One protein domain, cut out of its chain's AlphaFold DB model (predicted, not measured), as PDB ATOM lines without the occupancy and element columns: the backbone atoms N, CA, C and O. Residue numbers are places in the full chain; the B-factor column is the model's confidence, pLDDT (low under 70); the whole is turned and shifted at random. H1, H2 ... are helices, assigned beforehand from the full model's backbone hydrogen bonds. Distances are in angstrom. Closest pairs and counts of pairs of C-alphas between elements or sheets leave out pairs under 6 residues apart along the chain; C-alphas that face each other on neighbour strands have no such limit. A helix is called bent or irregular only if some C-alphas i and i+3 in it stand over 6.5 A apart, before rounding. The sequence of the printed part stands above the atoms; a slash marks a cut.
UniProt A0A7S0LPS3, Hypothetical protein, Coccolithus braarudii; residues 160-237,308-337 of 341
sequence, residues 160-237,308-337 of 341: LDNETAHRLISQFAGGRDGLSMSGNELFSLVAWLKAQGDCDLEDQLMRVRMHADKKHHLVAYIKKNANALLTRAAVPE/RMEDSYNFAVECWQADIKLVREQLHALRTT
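What this domain is: This is residues 160 to 237 and 308 to 337 of the 341 residues of the protein "Hypothetical protein" of Coccolithus braarudii (UniProt A0A7S0LPS3). One long helix, H5, runs past a body of four shorter helices, and its residues 327 to 337 stick out as an arm. In the body H2, H3 and H4a fold back in two hairpins, while H1 packs beside H4b. The printed part has 108 residues with five named helices, H1 to H5, all helix; it is compact, radius of gyration of the C-alphas 14.7 A, spanning 45 by 33 by 22 A.

How they stand to each other: H5, residues 308 to 337, touches H2, residues 183 to 195, with residues 316 to 323 alone; the closest C-alphas, of Gly 183 and Cys 319, are 4.5 A apart. H2 and H3, residues 200 to 206, form a helical hairpin. H4, residues 211 to 234, assigned as one helix by its hydrogen bonds, is bent, C-alphas 224 and 227 being 8.4 A apart; its arms H4a, residues 211 to 224, and H4b, residues 227 to 234, are about perpendicular, at 86 degrees. H3 and H4a form a helical hairpin. H1, residues 162 to 173, touches H4b, closest C-alphas Asn 162 and Ala 233, 5.0 A. Every helix O i to N i+4 pair is within hydrogen-bond range.

Where its parts are: H5 measures 43.5 A, ending at C-alpha 337 (-38.306, -66.953, -4.421); H1 begins at C-alpha 162 (-38.094, -90.267, 25.594).

The domain as a whole: Residues 238 to 307 are not printed, a gap of 28.1 A between C-alphas 237 and 308. The pLDDT is under 70 at residues 235 to 237, 308 to 319 and 322 to 323.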
ATOM      1  N   LEU A 160     -45.076 -87.910  23.776       79.56
ATOM      2  CA  LEU A 160     -43.712 -87.720  23.292       79.56
ATOM      3  C   LEU A 160     -42.834 -88.857  23.824       79.56
ATOM      4  O   LEU A 160     -42.774 -89.064  25.034       79.56
ATOM      5  N   ASP A 161     -42.139 -89.561  22.939       83.19
ATOM      6  CA  ASP A 161     -41.182 -90.590  23.331       83.19
ATOM      7  C   ASP A 161     -39.928 -89.975  23.980       83.19
ATOM      8  O   ASP A 161     -39.537 -88.839  23.684       83.19
ATOM      9  N   ASN A 162     -39.269 -90.739  24.857       83.94
ATOM     10  CA  ASN A 162     -38.094 -90.267  25.594       83.94
ATOM     11  C   ASN A 162     -36.925 -89.864  24.671       83.94
ATOM     12  O   ASN A 162     -36.212 -88.914  24.996       83.94
ATOM     13  N   GLU A 163     -36.744 -90.495  23.502       82.81
ATOM     14  CA  GLU A 163     -35.675 -90.121  22.564       82.81
ATOM     15  C   GLU A 163     -35.940 -88.763  21.897       82.81
ATOM     16  O   GLU A 163     -35.041 -87.915  21.810       82.81
ATOM     17  N   THR A 164     -37.171 -88.516  21.443       85.12
ATOM     18  CA  THR A 164     -37.577 -87.223  20.879       85.12
ATOM     19  C   THR A 164     -37.588 -86.137  21.955       85.12
ATOM     20  O   THR A 164     -37.099 -85.035  21.694       85.12
ATOM     21  N   ALA A 165     -38.032 -86.441  23.180       86.19
ATOM     22  CA  ALA A 165     -37.918 -85.533  24.321       86.19
ATOM     23  C   ALA A 165     -36.450 -85.160  24.588       86.19
ATOM     24  O   ALA A 165     -36.110 -83.976  24.570       86.19
ATOM     25  N   HIS A 166     -35.555 -86.147  24.726       88.38
ATOM     26  CA  HIS A 166     -34.117 -85.932  24.923       88.38
ATOM     27  C   HIS A 166     -33.515 -85.060  23.809       88.38
ATOM     28  O   HIS A 166     -32.748 -84.129  24.076       88.38
ATOM     29  N   ARG A 167     -33.893 -85.313  22.548       88.19
ATOM     30  CA  ARG A 167     -33.444 -84.546  21.375       88.19
ATOM     31  C   ARG A 167     -33.904 -83.089  21.424       88.19
ATOM     32  O   ARG A 167     -33.089 -82.193  21.204       88.19
ATOM     33  N   LEU A 168     -35.178 -82.839  21.723       89.38
ATOM     34  CA  LEU A 168     -35.739 -81.488  21.811       89.38
ATOM     35  C   LEU A 168     -35.142 -80.710  22.991       89.38
ATOM     36  O   LEU A 168     -34.683 -79.582  22.808       89.38
ATOM     37  N   ILE A 169     -35.057 -81.333  24.171       89.69
ATOM     38  CA  ILE A 169     -34.398 -80.773  25.361       89.69
ATOM     39  C   ILE A 169     -32.950 -80.394  25.025       89.69
ATOM     40  O   ILE A 169     -32.551 -79.258  25.281       89.69
ATOM     41  N   SER A 170     -32.193 -81.283  24.371       87.50
ATOM     42  CA  SER A 170     -30.810 -81.014  23.942       87.50
ATOM     43  C   SER A 170     -30.710 -79.811  22.998       87.50
ATOM     44  O   SER A 170     -29.823 -78.977  23.162       87.50
ATOM     45  N   GLN A 171     -31.625 -79.677  22.031       88.81
ATOM     46  CA  GLN A 171     -31.629 -78.549  21.092       88.81
ATOM     47  C   GLN A 171     -31.915 -77.212  21.790       88.81
ATOM     48  O   GLN A 171     -31.189 -76.239  21.576       88.81
ATOM     49  N   PHE A 172     -32.957 -77.141  22.625       89.69
ATOM     50  CA  PHE A 172     -33.335 -75.897  23.304       89.69
ATOM     51  C   PHE A 172     -32.363 -75.525  24.432       89.69
ATOM     52  O   PHE A 172     -32.040 -74.345  24.584       89.69
ATOM     53  N   ALA A 173     -31.815 -76.505  25.162       87.88
ATOM     54  CA  ALA A 173     -30.712 -76.285  26.098       87.88
ATOM     55  C   ALA A 173     -29.445 -75.799  25.370       87.88
ATOM     56  O   ALA A 173     -28.838 -74.813  25.786       87.88
ATOM     57  N   GLY A 174     -29.111 -76.418  24.230       81.88
ATOM     58  CA  GLY A 174     -27.986 -76.064  23.356       81.88
ATOM     59  C   GLY A 174     -28.129 -74.743  22.588       81.88
ATOM     60  O   GLY A 174     -27.224 -74.378  21.843       81.88
ATOM     61  N   GLY A 175     -29.232 -74.006  22.768       81.00
ATOM     62  CA  GLY A 175     -29.379 -72.640  22.260       81.00
ATOM     63  C   GLY A 175     -30.331 -72.446  21.079       81.00
ATOM     64  O   GLY A 175     -30.426 -71.315  20.604       81.00
ATOM     65  N   ARG A 176     -31.081 -73.472  20.636       83.88
ATOM     66  CA  ARG A 176     -32.199 -73.285  19.687       83.88
ATOM     67  C   ARG A 176     -33.157 -72.216  20.228       83.88
ATOM     68  O   ARG A 176     -33.518 -72.232  21.407       83.88
ATOM     69  N   ASP A 177     -33.554 -71.277  19.370       79.31
ATOM     70  CA  ASP A 177     -34.473 -70.199  19.742       79.31
ATOM     71  C   ASP A 177     -35.850 -70.770  20.111       79.31
ATOM     72  O   ASP A 177     -36.425 -71.560  19.360       79.31
ATOM     73  N   GLY A 178     -36.399 -70.339  21.247       76.12
ATOM     74  CA  GLY A 178     -37.727 -70.739  21.697       76.12
ATOM     75  C   GLY A 178     -38.834 -70.334  20.725       76.12
ATOM     76  O   GLY A 178     -39.802 -71.073  20.583       76.12
ATOM     77  N   LEU A 179     -38.681 -69.236  19.975       76.25
ATOM     78  CA  LEU A 179     -39.667 -68.852  18.955       76.25
ATOM     79  C   LEU A 179     -39.730 -69.848  17.783       76.25
ATOM     80  O   LEU A 179     -40.775 -69.954  17.142       76.25
ATOM     81  N   SER A 180     -38.657 -70.617  17.547       80.88
ATOM     82  CA  SER A 180     -38.593 -71.679  16.527       80.88
ATOM     83  C   SER A 180     -39.257 -73.000  16.942       80.88
ATOM     84  O   SER A 180     -39.303 -73.935  16.145       80.88
ATOM     85  N   MET A 181     -39.735 -73.110  18.183       84.38
ATOM     86  CA  MET A 181     -40.552 -74.233  18.643       84.38
ATOM     87  C   MET A 181     -41.915 -74.182  17.942       84.38
ATOM     88  O   MET A 181     -42.532 -73.119  17.891       84.38
ATOM     89  N   SER A 182     -42.402 -75.294  17.404       82.62
ATOM     90  CA  SER A 182     -43.772 -75.432  16.886       82.62
ATOM     91  C   SER A 182     -44.797 -75.517  18.022       82.62
ATOM     92  O   SER A 182     -44.441 -75.760  19.178       82.62
ATOM     93  N   GLY A 183     -46.080 -75.320  17.711       78.12
ATOM     94  CA  GLY A 183     -47.163 -75.570  18.660       78.12
ATOM     95  C   GLY A 183     -47.174 -77.020  19.157       78.12
ATOM     96  O   GLY A 183     -47.306 -77.259  20.355       78.12
ATOM     97  N   ASN A 184     -46.945 -77.984  18.261       81.62
ATOM     98  CA  ASN A 184     -46.892 -79.401  18.627       81.62
ATOM     99  C   ASN A 184     -45.702 -79.735  19.548       81.62
ATOM    100  O   ASN A 184     -45.895 -80.392  20.563       81.62
ATOM    101  N   GLU A 185     -44.489 -79.238  19.263       86.62
ATOM    102  CA  GLU A 185     -43.331 -79.426  20.160       86.62
ATOM    103  C   GLU A 185     -43.587 -78.848  21.561       86.62
ATOM    104  O   GLU A 185     -43.234 -79.486  22.550       86.62
ATOM    105  N   LEU A 186     -44.229 -77.674  21.654       86.38
ATOM    106  CA  LEU A 186     -44.623 -77.054  22.924       86.38
ATOM    107  C   LEU A 186     -45.575 -77.966  23.714       86.38
ATOM    108  O   LEU A 186     -45.318 -78.254  24.882       86.38
ATOM    109  N   PHE A 187     -46.641 -78.451  23.073       84.00
ATOM    110  CA  PHE A 187     -47.619 -79.345  23.696       84.00
ATOM    111  C   PHE A 187     -47.016 -80.670  24.150       84.00
ATOM    112  O   PHE A 187     -47.169 -81.057  25.308       84.00
ATOM    113  N   SER A 188     -46.309 -81.353  23.252       86.25
ATOM    114  CA  SER A 188     -45.729 -82.663  23.524       86.25
ATOM    115  C   SER A 188     -44.660 -82.596  24.623       86.25
ATOM    116  O   SER A 188     -44.596 -83.502  25.451       86.25
ATOM    117  N   LEU A 189     -43.872 -81.512  24.700       88.25
ATOM    118  CA  LEU A 189     -42.926 -81.296  25.802       88.25
ATOM    119  C   LEU A 189     -43.626 -81.016  27.138       88.25
ATOM    120  O   LEU A 189     -43.196 -81.556  28.151       88.25
ATOM    121  N   VAL A 190     -44.694 -80.210  27.170       88.75
ATOM    122  CA  VAL A 190     -45.445 -79.949  28.415       88.75
ATOM    123  C   VAL A 190     -46.129 -81.223  28.918       88.75
ATOM    124  O   VAL A 190     -46.022 -81.542  30.101       88.75
ATOM    125  N   ALA A 191     -46.749 -82.000  28.026       84.88
ATOM    126  CA  ALA A 191     -47.347 -83.291  28.365       84.88
ATOM    127  C   ALA A 191     -46.302 -84.296  28.888       84.88
ATOM    128  O   ALA A 191     -46.547 -84.974  29.886       84.88
ATOM    129  N   TRP A 192     -45.116 -84.349  28.271       90.06
ATOM    130  CA  TRP A 192     -44.008 -85.180  28.746       90.06
ATOM    131  C   TRP A 192     -43.499 -84.733  30.123       90.06
ATOM    132  O   TRP A 192     -43.379 -85.554  31.026       90.06
ATOM    133  N   LEU A 193     -43.276 -83.431  30.334       88.50
ATOM    134  CA  LEU A 193     -42.834 -82.884  31.625       88.50
ATOM    135  C   LEU A 193     -43.849 -83.160  32.746       88.50
ATOM    136  O   LEU A 193     -43.461 -83.543  33.848       88.50
ATOM    137  N   LYS A 194     -45.148 -83.072  32.445       85.75
ATOM    138  CA  LYS A 194     -46.233 -83.466  33.353       85.75
ATOM    139  C   LYS A 194     -46.181 -84.957  33.706       85.75
ATOM    140  O   LYS A 194     -46.319 -85.299  34.877       85.75
ATOM    141  N   ALA A 195     -45.912 -85.836  32.736       82.75
ATOM    142  CA  ALA A 195     -45.701 -87.265  32.988       82.75
ATOM    143  C   ALA A 195     -44.442 -87.547  33.840       82.75
ATOM    144  O   ALA A 195     -44.428 -88.498  34.616       82.75
ATOM    145  N   GLN A 196     -43.420 -86.685  33.765       81.88
ATOM    146  CA  GLN A 196     -42.240 -86.705  34.647       81.88
ATOM    147  C   GLN A 196     -42.480 -86.063  36.034       81.88
ATOM    148  O   GLN A 196     -41.554 -85.990  36.844       81.88
ATOM    149  N   GLY A 197     -43.703 -85.599  36.323       80.31
ATOM    150  CA  GLY A 197     -44.107 -85.009  37.605       80.31
ATOM    151  C   GLY A 197     -43.980 -83.484  37.710       80.31
ATOM    152  O   GLY A 197     -44.312 -82.929  38.756       80.31
ATOM    153  N   ASP A 198     -43.559 -82.778  36.655       81.06
ATOM    154  CA  ASP A 198     -43.378 -81.317  36.663       81.06
ATOM    155  C   ASP A 198     -44.706 -80.560  36.384       81.06
ATOM    156  O   ASP A 198     -44.779 -79.672  35.530       81.06
ATOM    157  N   CYS A 199     -45.782 -80.914  37.099       74.88
ATOM    158  CA  CYS A 199     -47.150 -80.415  36.869       74.88
ATOM    159  C   CYS A 199     -47.291 -78.883  36.966       74.88
ATOM    160  O   CYS A 199     -48.020 -78.280  36.179       74.88
ATOM    161  N   ASP A 200     -46.564 -78.238  37.887       79.06
ATOM    162  CA  ASP A 200     -46.635 -76.785  38.122       79.06
ATOM    163  C   ASP A 200     -46.254 -75.945  36.891       79.06
ATOM    164  O   ASP A 200     -46.599 -74.762  36.808       79.06
ATOM    165  N   LEU A 201     -45.505 -76.521  35.944       82.75
ATOM    166  CA  LEU A 201     -45.071 -75.822  34.739       82.75
ATOM    167  C   LEU A 201     -46.234 -75.565  33.776       82.75
ATOM    168  O   LEU A 201     -46.282 -74.502  33.161       82.75
ATOM    169  N   GLU A 202     -47.178 -76.500  33.666       81.75
ATOM    170  CA  GLU A 202     -48.387 -76.323  32.858       81.75
ATOM    171  C   GLU A 202     -49.214 -75.158  33.422       81.75
ATOM    172  O   GLU A 202     -49.455 -74.183  32.713       81.75
ATOM    173  N   ASP A 203     -49.511 -75.172  34.725       79.81
ATOM    174  CA  ASP A 203     -50.227 -74.092  35.422       79.81
ATOM    175  C   ASP A 203     -49.523 -72.725  35.297       79.81
ATOM    176  O   ASP A 203     -50.182 -71.686  35.192       79.81
ATOM    177  N   GLN A 204     -48.185 -72.693  35.288       81.56
ATOM    178  CA  GLN A 204     -47.416 -71.469  35.029       81.56
ATOM    179  C   GLN A 204     -47.568 -70.992  33.580       81.56
ATOM    180  O   GLN A 204     -47.780 -69.801  33.355       81.56
ATOM    181  N   LEU A 205     -47.503 -71.897  32.601       85.50
ATOM    182  CA  LEU A 205     -47.676 -71.572  31.183       85.50
ATOM    183  C   LEU A 205     -49.113 -71.139  30.855       85.50
ATOM    184  O   LEU A 205     -49.291 -70.257  30.017       85.50
ATOM    185  N   MET A 206     -50.126 -71.673  31.542       80.75
ATOM    186  CA  MET A 206     -51.522 -71.250  31.377       80.75
ATOM    187  C   MET A 206     -51.761 -69.805  31.839       80.75
ATOM    188  O   MET A 206     -52.549 -69.088  31.228       80.75
ATOM    189  N   ARG A 207     -51.018 -69.320  32.845       80.88
ATOM    190  CA  ARG A 207     -51.061 -67.908  33.283       80.88
ATOM    191  C   ARG A 207     -50.393 -66.943  32.293       80.88
ATOM    192  O   ARG A 207     -50.613 -65.734  32.372       80.88
ATOM    193  N   VAL A 208     -49.567 -67.439  31.369       83.12
ATOM    194  CA  VAL A 208     -48.849 -66.615  30.387       83.12
ATOM    195  C   VAL A 208     -49.717 -66.406  29.144       83.12
ATOM    196  O   VAL A 208     -49.900 -67.304  28.330       83.12
ATOM    197  N   ARG A 209     -50.227 -65.183  28.958       73.75
ATOM    198  CA  ARG A 209     -51.206 -64.853  27.900       73.75
ATOM    199  C   ARG A 209     -50.668 -64.930  26.462       73.75
ATOM    200  O   ARG A 209     -51.450 -65.093  25.534       73.75
ATOM    201  N   MET A 210     -49.361 -64.781  26.240       75.88
ATOM    202  CA  MET A 210     -48.776 -64.731  24.892       75.88
ATOM    203  C   MET A 210     -48.042 -66.029  24.549       75.88
ATOM    204  O   MET A 210     -47.139 -66.446  25.263       75.88
ATOM    205  N   HIS A 211     -48.347 -66.626  23.395       70.75
ATOM    206  CA  HIS A 211     -47.708 -67.869  22.936       70.75
ATOM    207  C   HIS A 211     -46.175 -67.761  22.769       70.75
ATOM    208  O   HIS A 211     -45.450 -68.710  23.065       70.75
ATOM    209  N   ALA A 212     -45.668 -66.595  22.350       74.06
ATOM    210  CA  ALA A 212     -44.229 -66.314  22.307       74.06
ATOM    211  C   ALA A 212     -43.591 -66.383  23.707       74.06
ATOM    212  O   ALA A 212     -42.534 -66.989  23.881       74.06
ATOM    213  N   ASP A 213     -44.283 -65.842  24.710       79.88
ATOM    214  CA  ASP A 213     -43.829 -65.848  26.095       79.88
ATOM    215  C   ASP A 213     -43.966 -67.250  26.707       79.88
ATOM    216  O   ASP A 213     -43.060 -67.661  27.425       79.88
ATOM    217  N   LYS A 214     -45.013 -68.029  26.376       84.94
ATOM    218  CA  LYS A 214     -45.138 -69.452  26.769       84.94
ATOM    219  C   LYS A 214     -43.911 -70.251  26.307       84.94
ATOM    220  O   LYS A 214     -43.255 -70.906  27.114       84.94
ATOM    221  N   LYS A 215     -43.535 -70.126  25.028       86.69
ATOM    222  CA  LYS A 215     -42.319 -70.748  24.471       86.69
ATOM    223  C   LYS A 215     -41.047 -70.271  25.175       86.69
ATOM    224  O   LYS A 215     -40.178 -71.084  25.480       86.69
ATOM    225  N   HIS A 216     -40.942 -68.973  25.464       85.56
ATOM    226  CA  HIS A 216     -39.795 -68.416  26.182       85.56
ATOM    227  C   HIS A 216     -39.676 -68.974  27.610       85.56
ATOM    228  O   HIS A 216     -38.587 -69.376  28.012       85.56
ATOM    229  N   HIS A 217     -40.786 -69.070  28.349       87.81
ATOM    230  CA  HIS A 217     -40.826 -69.643  29.697       87.81
ATOM    231  C   HIS A 217     -40.485 -71.137  29.692       87.81
ATOM    232  O   HIS A 217     -39.664 -71.564  30.503       87.81
ATOM    233  N   LEU A 218     -41.020 -71.922  28.744       89.88
ATOM    234  CA  LEU A 218     -40.653 -73.334  28.610       89.88
ATOM    235  C   LEU A 218     -39.157 -73.500  28.294       89.88
ATOM    236  O   LEU A 218     -38.483 -74.302  28.931       89.88
ATOM    237  N   VAL A 219     -38.598 -72.721  27.364       89.50
ATOM    238  CA  VAL A 219     -37.161 -72.800  27.035       89.50
ATOM    239  C   VAL A 219     -36.281 -72.315  28.190       89.50
ATOM    240  O   VAL A 219     -35.216 -72.888  28.419       89.50
ATOM    241  N   ALA A 220     -36.715 -71.315  28.962       87.62
ATOM    242  CA  ALA A 220     -36.030 -70.896  30.184       87.62
ATOM    243  C   ALA A 220     -36.044 -72.005  31.254       87.62
ATOM    244  O   ALA A 220     -35.008 -72.276  31.864       87.62
ATOM    245  N   TYR A 221     -37.177 -72.694  31.432       90.31
ATOM    246  CA  TYR A 221     -37.291 -73.860  32.312       90.31
ATOM    247  C   TYR A 221     -36.386 -75.013  31.851       90.31
ATOM    248  O   TYR A 221     -35.622 -75.550  32.654       90.31
ATOM    249  N   ILE A 222     -36.408 -75.349  30.557       90.50
ATOM    250  CA  ILE A 222     -35.559 -76.391  29.962       90.50
ATOM    251  C   ILE A 222     -34.078 -76.062  30.172       90.50
ATOM    252  O   ILE A 222     -33.331 -76.919  30.630       90.50
ATOM    253  N   LYS A 223     -33.646 -74.820  29.915       88.69
ATOM    254  CA  LYS A 223     -32.256 -74.387  30.142       88.69
ATOM    255  C   LYS A 223     -31.853 -74.458  31.615       88.69
ATOM    256  O   LYS A 223     -30.749 -74.901  31.914       88.69
ATOM    257  N   LYS A 224     -32.739 -74.061  32.534       88.62
ATOM    258  CA  LYS A 224     -32.488 -74.106  33.983       88.62
ATOM    259  C   LYS A 224     -32.342 -75.538  34.512       88.62
ATOM    260  O   LYS A 224     -31.522 -75.770  35.394       88.62
ATOM    261  N   ASN A 225     -33.117 -76.479  33.975       87.81
ATOM    262  CA  ASN A 225     -33.200 -77.856  34.469       87.81
ATOM    263  C   ASN A 225     -32.544 -78.891  33.533       87.81
ATOM    264  O   ASN A 225     -32.714 -80.089  33.744       87.81
ATOM    265  N   ALA A 226     -31.788 -78.448  32.519       85.38
ATOM    266  CA  ALA A 226     -31.334 -79.271  31.393       85.38
ATOM    267  C   ALA A 226     -30.713 -80.609  31.818       85.38
ATOM    268  O   ALA A 226     -31.125 -81.651  31.324       85.38
ATOM    269  N   ASN A 227     -29.790 -80.599  32.784       82.94
ATOM    270  CA  ASN A 227     -29.130 -81.821  33.253       82.94
ATOM    271  C   ASN A 227     -30.125 -82.826  33.858       82.94
ATOM    272  O   ASN A 227     -30.066 -84.003  33.528       82.94
ATOM    273  N   ALA A 228     -31.070 -82.368  34.686       85.25
ATOM    274  CA  ALA A 228     -32.078 -83.236  35.293       85.25
ATOM    275  C   ALA A 228     -33.056 -83.791  34.245       85.25
ATOM    276  O   ALA A 228     -33.383 -84.976  34.270       85.25
ATOM    277  N   LEU A 229     -33.482 -82.954  33.294       86.44
ATOM    278  CA  LEU A 229     -34.395 -83.352  32.221       86.44
ATOM    279  C   LEU A 229     -33.741 -84.325  31.230       86.44
ATOM    280  O   LEU A 229     -34.374 -85.297  30.832       86.44
ATOM    281  N   LEU A 230     -32.468 -84.114  30.880       85.50
ATOM    282  CA  LEU A 230     -31.698 -85.044  30.051       85.50
ATOM    283  C   LEU A 230     -31.458 -86.372  30.776       85.50
ATOM    284  O   LEU A 230     -31.620 -87.416  30.158       85.50
ATOM    285  N   THR A 231     -31.158 -86.367  32.082       83.62
ATOM    286  CA  THR A 231     -31.067 -87.615  32.862       83.62
ATOM    287  C   THR A 231     -32.400 -88.367  32.883       83.62
ATOM    288  O   THR A 231     -32.402 -89.567  32.635       83.62
ATOM    289  N   ARG A 232     -33.532 -87.681  33.105       81.06
ATOM    290  CA  ARG A 232     -34.877 -88.291  33.047       81.06
ATOM    291  C   ARG A 232     -35.184 -88.880  31.664       81.06
ATOM    292  O   ARG A 232     -35.651 -90.007  31.579       81.06
ATOM    293  N   ALA A 233     -34.866 -88.159  30.588       77.69
ATOM    294  CA  ALA A 233     -35.098 -88.613  29.214       77.69
ATOM    295  C   ALA A 233     -34.102 -89.688  28.726       77.69
ATOM    296  O   ALA A 233     -34.385 -90.383  27.757       77.69
ATOM    297  N   ALA A 234     -32.944 -89.837  29.379       70.88
ATOM    298  CA  ALA A 234     -31.958 -90.878  29.082       70.88
ATOM    299  C   ALA A 234     -32.232 -92.209  29.806       70.88
ATOM    300  O   ALA A 234     -31.612 -93.220  29.477       70.88
ATOM    301  N   VAL A 235     -33.144 -92.230  30.785       65.62
ATOM    302  CA  VAL A 235     -33.624 -93.475  31.390       65.62
ATOM    303  C   VAL A 235     -34.650 -94.098  30.431       65.62
ATOM    304  O   VAL A 235     -35.684 -93.475  30.167       65.62
ATOM    305  N   PRO A 236     -34.399 -95.304  29.879       52.66
ATOM    306  CA  PRO A 236     -35.438 -96.029  29.159       52.66
ATOM    307  C   PRO A 236     -36.580 -96.304  30.133       52.66
ATOM    308  O   PRO A 236     -36.324 -96.626  31.294       52.66
ATOM    309  N   GLU A 237     -37.818 -96.150  29.663       46.44
ATOM    310  CA  GLU A 237     -39.034 -96.328  30.454       46.44
ATOM    311  C   GLU A 237     -38.971 -97.650  31.228       46.44
ATOM    312  O   GLU A 237     -39.121 -98.735  30.664       46.44
ATOM    313  N   ARG A 308     -60.574 -76.471  32.742       60.72
ATOM    314  CA  ARG A 308     -59.219 -76.904  32.347       60.72
ATOM    315  C   ARG A 308     -59.185 -77.556  30.963       60.72
ATOM    316  O   ARG A 308     -58.218 -77.354  30.230       60.72
ATOM    317  N   MET A 309     -60.202 -78.335  30.594       56.25
ATOM    318  CA  MET A 309     -60.316 -78.931  29.259       56.25
ATOM    319  C   MET A 309     -60.588 -77.876  28.182       56.25
ATOM    320  O   MET A 309     -59.959 -77.928  27.128       56.25
ATOM    321  N   GLU A 310     -61.460 -76.903  28.447       66.00
ATOM    322  CA  GLU A 310     -61.743 -75.772  27.558       66.00
ATOM    323  C   GLU A 310     -60.499 -74.904  27.355       66.00
ATOM    324  O   GLU A 310     -60.122 -74.630  26.218       66.00
ATOM    325  N   ASP A 311     -59.789 -74.557  28.428       59.91
ATOM    326  CA  ASP A 311     -58.526 -73.821  28.365       59.91
ATOM    327  C   ASP A 311     -57.438 -74.604  27.604       59.91
ATOM    328  O   ASP A 311     -56.706 -74.029  26.792       59.91
ATOM    329  N   SER A 312     -57.356 -75.926  27.799       63.16
ATOM    330  CA  SER A 312     -56.435 -76.800  27.053       63.16
ATOM    331  C   SER A 312     -56.792 -76.876  25.566       63.16
ATOM    332  O   SER A 312     -55.907 -76.837  24.710       63.16
ATOM    333  N   TYR A 313     -58.085 -76.943  25.241       57.91
ATOM    334  CA  TYR A 313     -58.587 -76.938  23.869       57.91
ATOM    335  C   TYR A 313     -58.334 -75.592  23.180       57.91
ATOM    336  O   TYR A 313     -57.812 -75.556  22.066       57.91
ATOM    337  N   ASN A 314     -58.621 -74.481  23.860       67.31
ATOM    338  CA  ASN A 314     -58.342 -73.130  23.378       67.31
ATOM    339  C   ASN A 314     -56.844 -72.952  23.105       67.31
ATOM    340  O   ASN A 314     -56.461 -72.496  22.028       67.31
ATOM    341  N   PHE A 315     -55.986 -73.412  24.018       66.94
ATOM    342  CA  PHE A 315     -54.537 -73.434  23.819       66.94
ATOM    343  C   PHE A 315     -54.131 -74.298  22.603       66.94
ATOM    344  O   PHE A 315     -53.260 -73.891  21.828       66.94
ATOM    345  N   ALA A 316     -54.783 -75.444  22.367       64.00
ATOM    346  CA  ALA A 316     -54.515 -76.305  21.208       64.00
ATOM    347  C   ALA A 316     -54.894 -75.626  19.883       64.00
ATOM    348  O   ALA A 316     -54.115 -75.638  18.922       64.00
ATOM    349  N   VAL A 317     -56.049 -74.960  19.854       66.75
ATOM    350  CA  VAL A 317     -56.518 -74.162  18.717       66.75
ATOM    351  C   VAL A 317     -55.583 -72.975  18.447       66.75
ATOM    352  O   VAL A 317     -55.225 -72.743  17.290       66.75
ATOM    353  N   GLU A 318     -55.128 -72.252  19.476       69.06
ATOM    354  CA  GLU A 318     -54.158 -71.153  19.336       69.06
ATOM    355  C   GLU A 318     -52.830 -71.617  18.720       69.06
ATOM    356  O   GLU A 318     -52.305 -70.972  17.805       69.06
ATOM    357  N   CYS A 319     -52.295 -72.750  19.182       66.25
ATOM    358  CA  CYS A 319     -51.074 -73.343  18.640       66.25
ATOM    359  C   CYS A 319     -51.231 -73.733  17.164       66.25
ATOM    360  O   CYS A 319     -50.397 -73.355  16.341       66.25
ATOM    361  N   TRP A 320     -52.330 -74.401  16.806       71.31
ATOM    362  CA  TRP A 320     -52.623 -74.772  15.419       71.31
ATOM    363  C   TRP A 320     -52.774 -73.547  14.500       71.31
ATOM    364  O   TRP A 320     -52.245 -73.527  13.386       71.31
ATOM    365  N   GLN A 321     -53.425 -72.479  14.973       70.44
ATOM    366  CA  GLN A 321     -53.517 -71.213  14.236       70.44
ATOM    367  C   GLN A 321     -52.146 -70.547  14.039       70.44
ATOM    368  O   GLN A 321     -51.870 -70.010  12.961       70.44
ATOM    369  N   ALA A 322     -51.277 -70.584  15.056       68.44
ATOM    370  CA  ALA A 322     -49.918 -70.056  14.968       68.44
ATOM    371  C   ALA A 322     -49.061 -70.843  13.959       68.44
ATOM    372  O   ALA A 322     -48.377 -70.230  13.136       68.44
ATOM    373  N   ASP A 323     -49.157 -72.173  13.963       69.50
ATOM    374  CA  ASP A 323     -48.438 -73.039  13.025       69.50
ATOM    375  C   ASP A 323     -48.954 -72.846  11.581       69.50
ATOM    376  O   ASP A 323     -48.154 -72.676  10.660       69.50
ATOM    377  N   ILE A 324     -50.272 -72.715  11.361       74.94
ATOM    378  CA  ILE A 324     -50.835 -72.344  10.045       74.94
ATOM    379  C   ILE A 324     -50.322 -70.984   9.563       74.94
ATOM    380  O   ILE A 324     -50.052 -70.811   8.369       74.94
ATOM    381  N   LYS A 325     -50.189 -70.000  10.458       78.19
ATOM    382  CA  LYS A 325     -49.636 -68.687  10.103       78.19
ATOM    383  C   LYS A 325     -48.176 -68.811   9.658       78.19
ATOM    384  O   LYS A 325     -47.829 -68.244   8.624       78.19
ATOM    385  N   LEU A 326     -47.365 -69.596  10.370       76.00
ATOM    386  CA  LEU A 326     -45.973 -69.866  10.003       76.00
ATOM    387  C   LEU A 326     -45.868 -70.572   8.640       76.00
ATOM    388  O   LEU A 326     -45.104 -70.130   7.784       76.00
ATOM    389  N   VAL A 327     -46.684 -71.602   8.388       80.56
ATOM    390  CA  VAL A 327     -46.723 -72.302   7.089       80.56
ATOM    391  C   VAL A 327     -47.129 -71.353   5.955       80.56
ATOM    392  O   VAL A 327     -46.548 -71.405   4.872       80.56
ATOM    393  N   ARG A 328     -48.078 -70.433   6.184       83.25
ATOM    394  CA  ARG A 328     -48.450 -69.403   5.194       83.25
ATOM    395  C   ARG A 328     -47.309 -68.426   4.908       83.25
ATOM    396  O   ARG A 328     -47.123 -68.055   3.752       83.25
ATOM    397  N   GLU A 329     -46.547 -68.028   5.922       84.31
ATOM    398  CA  GLU A 329     -45.377 -67.151   5.771       84.31
ATOM    399  C   GLU A 329     -44.243 -67.849   5.006       84.31
ATOM    400  O   GLU A 329     -43.704 -67.279   4.056       84.31
ATOM    401  N   GLN A 330     -43.955 -69.113   5.325       81.38
ATOM    402  CA  GLN A 330     -42.998 -69.946   4.587       81.38
ATOM    403  C   GLN A 330     -43.428 -70.163   3.127       81.38
ATOM    404  O   GLN A 330     -42.622 -70.014   2.210       81.38
ATOM    405  N   LEU A 331     -44.709 -70.453   2.883       84.50
ATOM    406  CA  LEU A 331     -45.251 -70.647   1.538       84.50
ATOM    407  C   LEU A 331     -45.267 -69.344   0.722       84.50
ATOM    408  O   LEU A 331     -45.046 -69.378  -0.489       84.50
ATOM    409  N   HIS A 332     -45.469 -68.189   1.364       82.56
ATOM    410  CA  HIS A 332     -45.286 -66.886   0.725       82.56
ATOM    411  C   HIS A 332     -43.818 -66.651   0.352       82.56
ATOM    412  O   HIS A 332     -43.546 -66.283  -0.787       82.56
ATOM    413  N   ALA A 333     -42.879 -66.905   1.271       80.69
ATOM    414  CA  ALA A 333     -41.445 -66.768   1.014       80.69
ATOM    415  C   ALA A 333     -40.996 -67.646  -0.169       80.69
ATOM    416  O   ALA A 333     -40.366 -67.147  -1.101       80.69
ATOM    417  N   LEU A 334     -41.410 -68.918  -0.197       81.06
ATOM    418  CA  LEU A 334     -41.149 -69.831  -1.314       81.06
ATOM    419  C   LEU A 334     -41.739 -69.314  -2.635       81.06
ATOM    420  O   LEU A 334     -41.047 -69.326  -3.651       81.06
ATOM    421  N   ARG A 335     -42.978 -68.800  -2.635       83.00
ATOM    422  CA  ARG A 335     -43.586 -68.195  -3.834       83.00
ATOM    423  C   ARG A 335     -42.819 -66.973  -4.329       83.00
ATOM    424  O   ARG A 335     -42.640 -66.849  -5.535       83.00
ATOM    425  N   THR A 336     -42.351 -66.096  -3.440       81.75
ATOM    426  CA  THR A 336     -41.535 -64.938  -3.844       81.75
ATOM    427  C   THR A 336     -40.174 -65.345  -4.399       81.75
ATOM    428  O   THR A 336     -39.711 -64.721  -5.345       81.75
ATOM    429  N   THR A 337     -39.563 -66.415  -3.879       77.44
ATOM    430  CA  THR A 337     -38.306 -66.953  -4.421       77.44
ATOM    431  C   THR A 337     -38.508 -67.592  -5.796       77.44
ATOM    432  O   THR A 337     -37.698 -67.372  -6.685       77.44
TER     433      THR A 337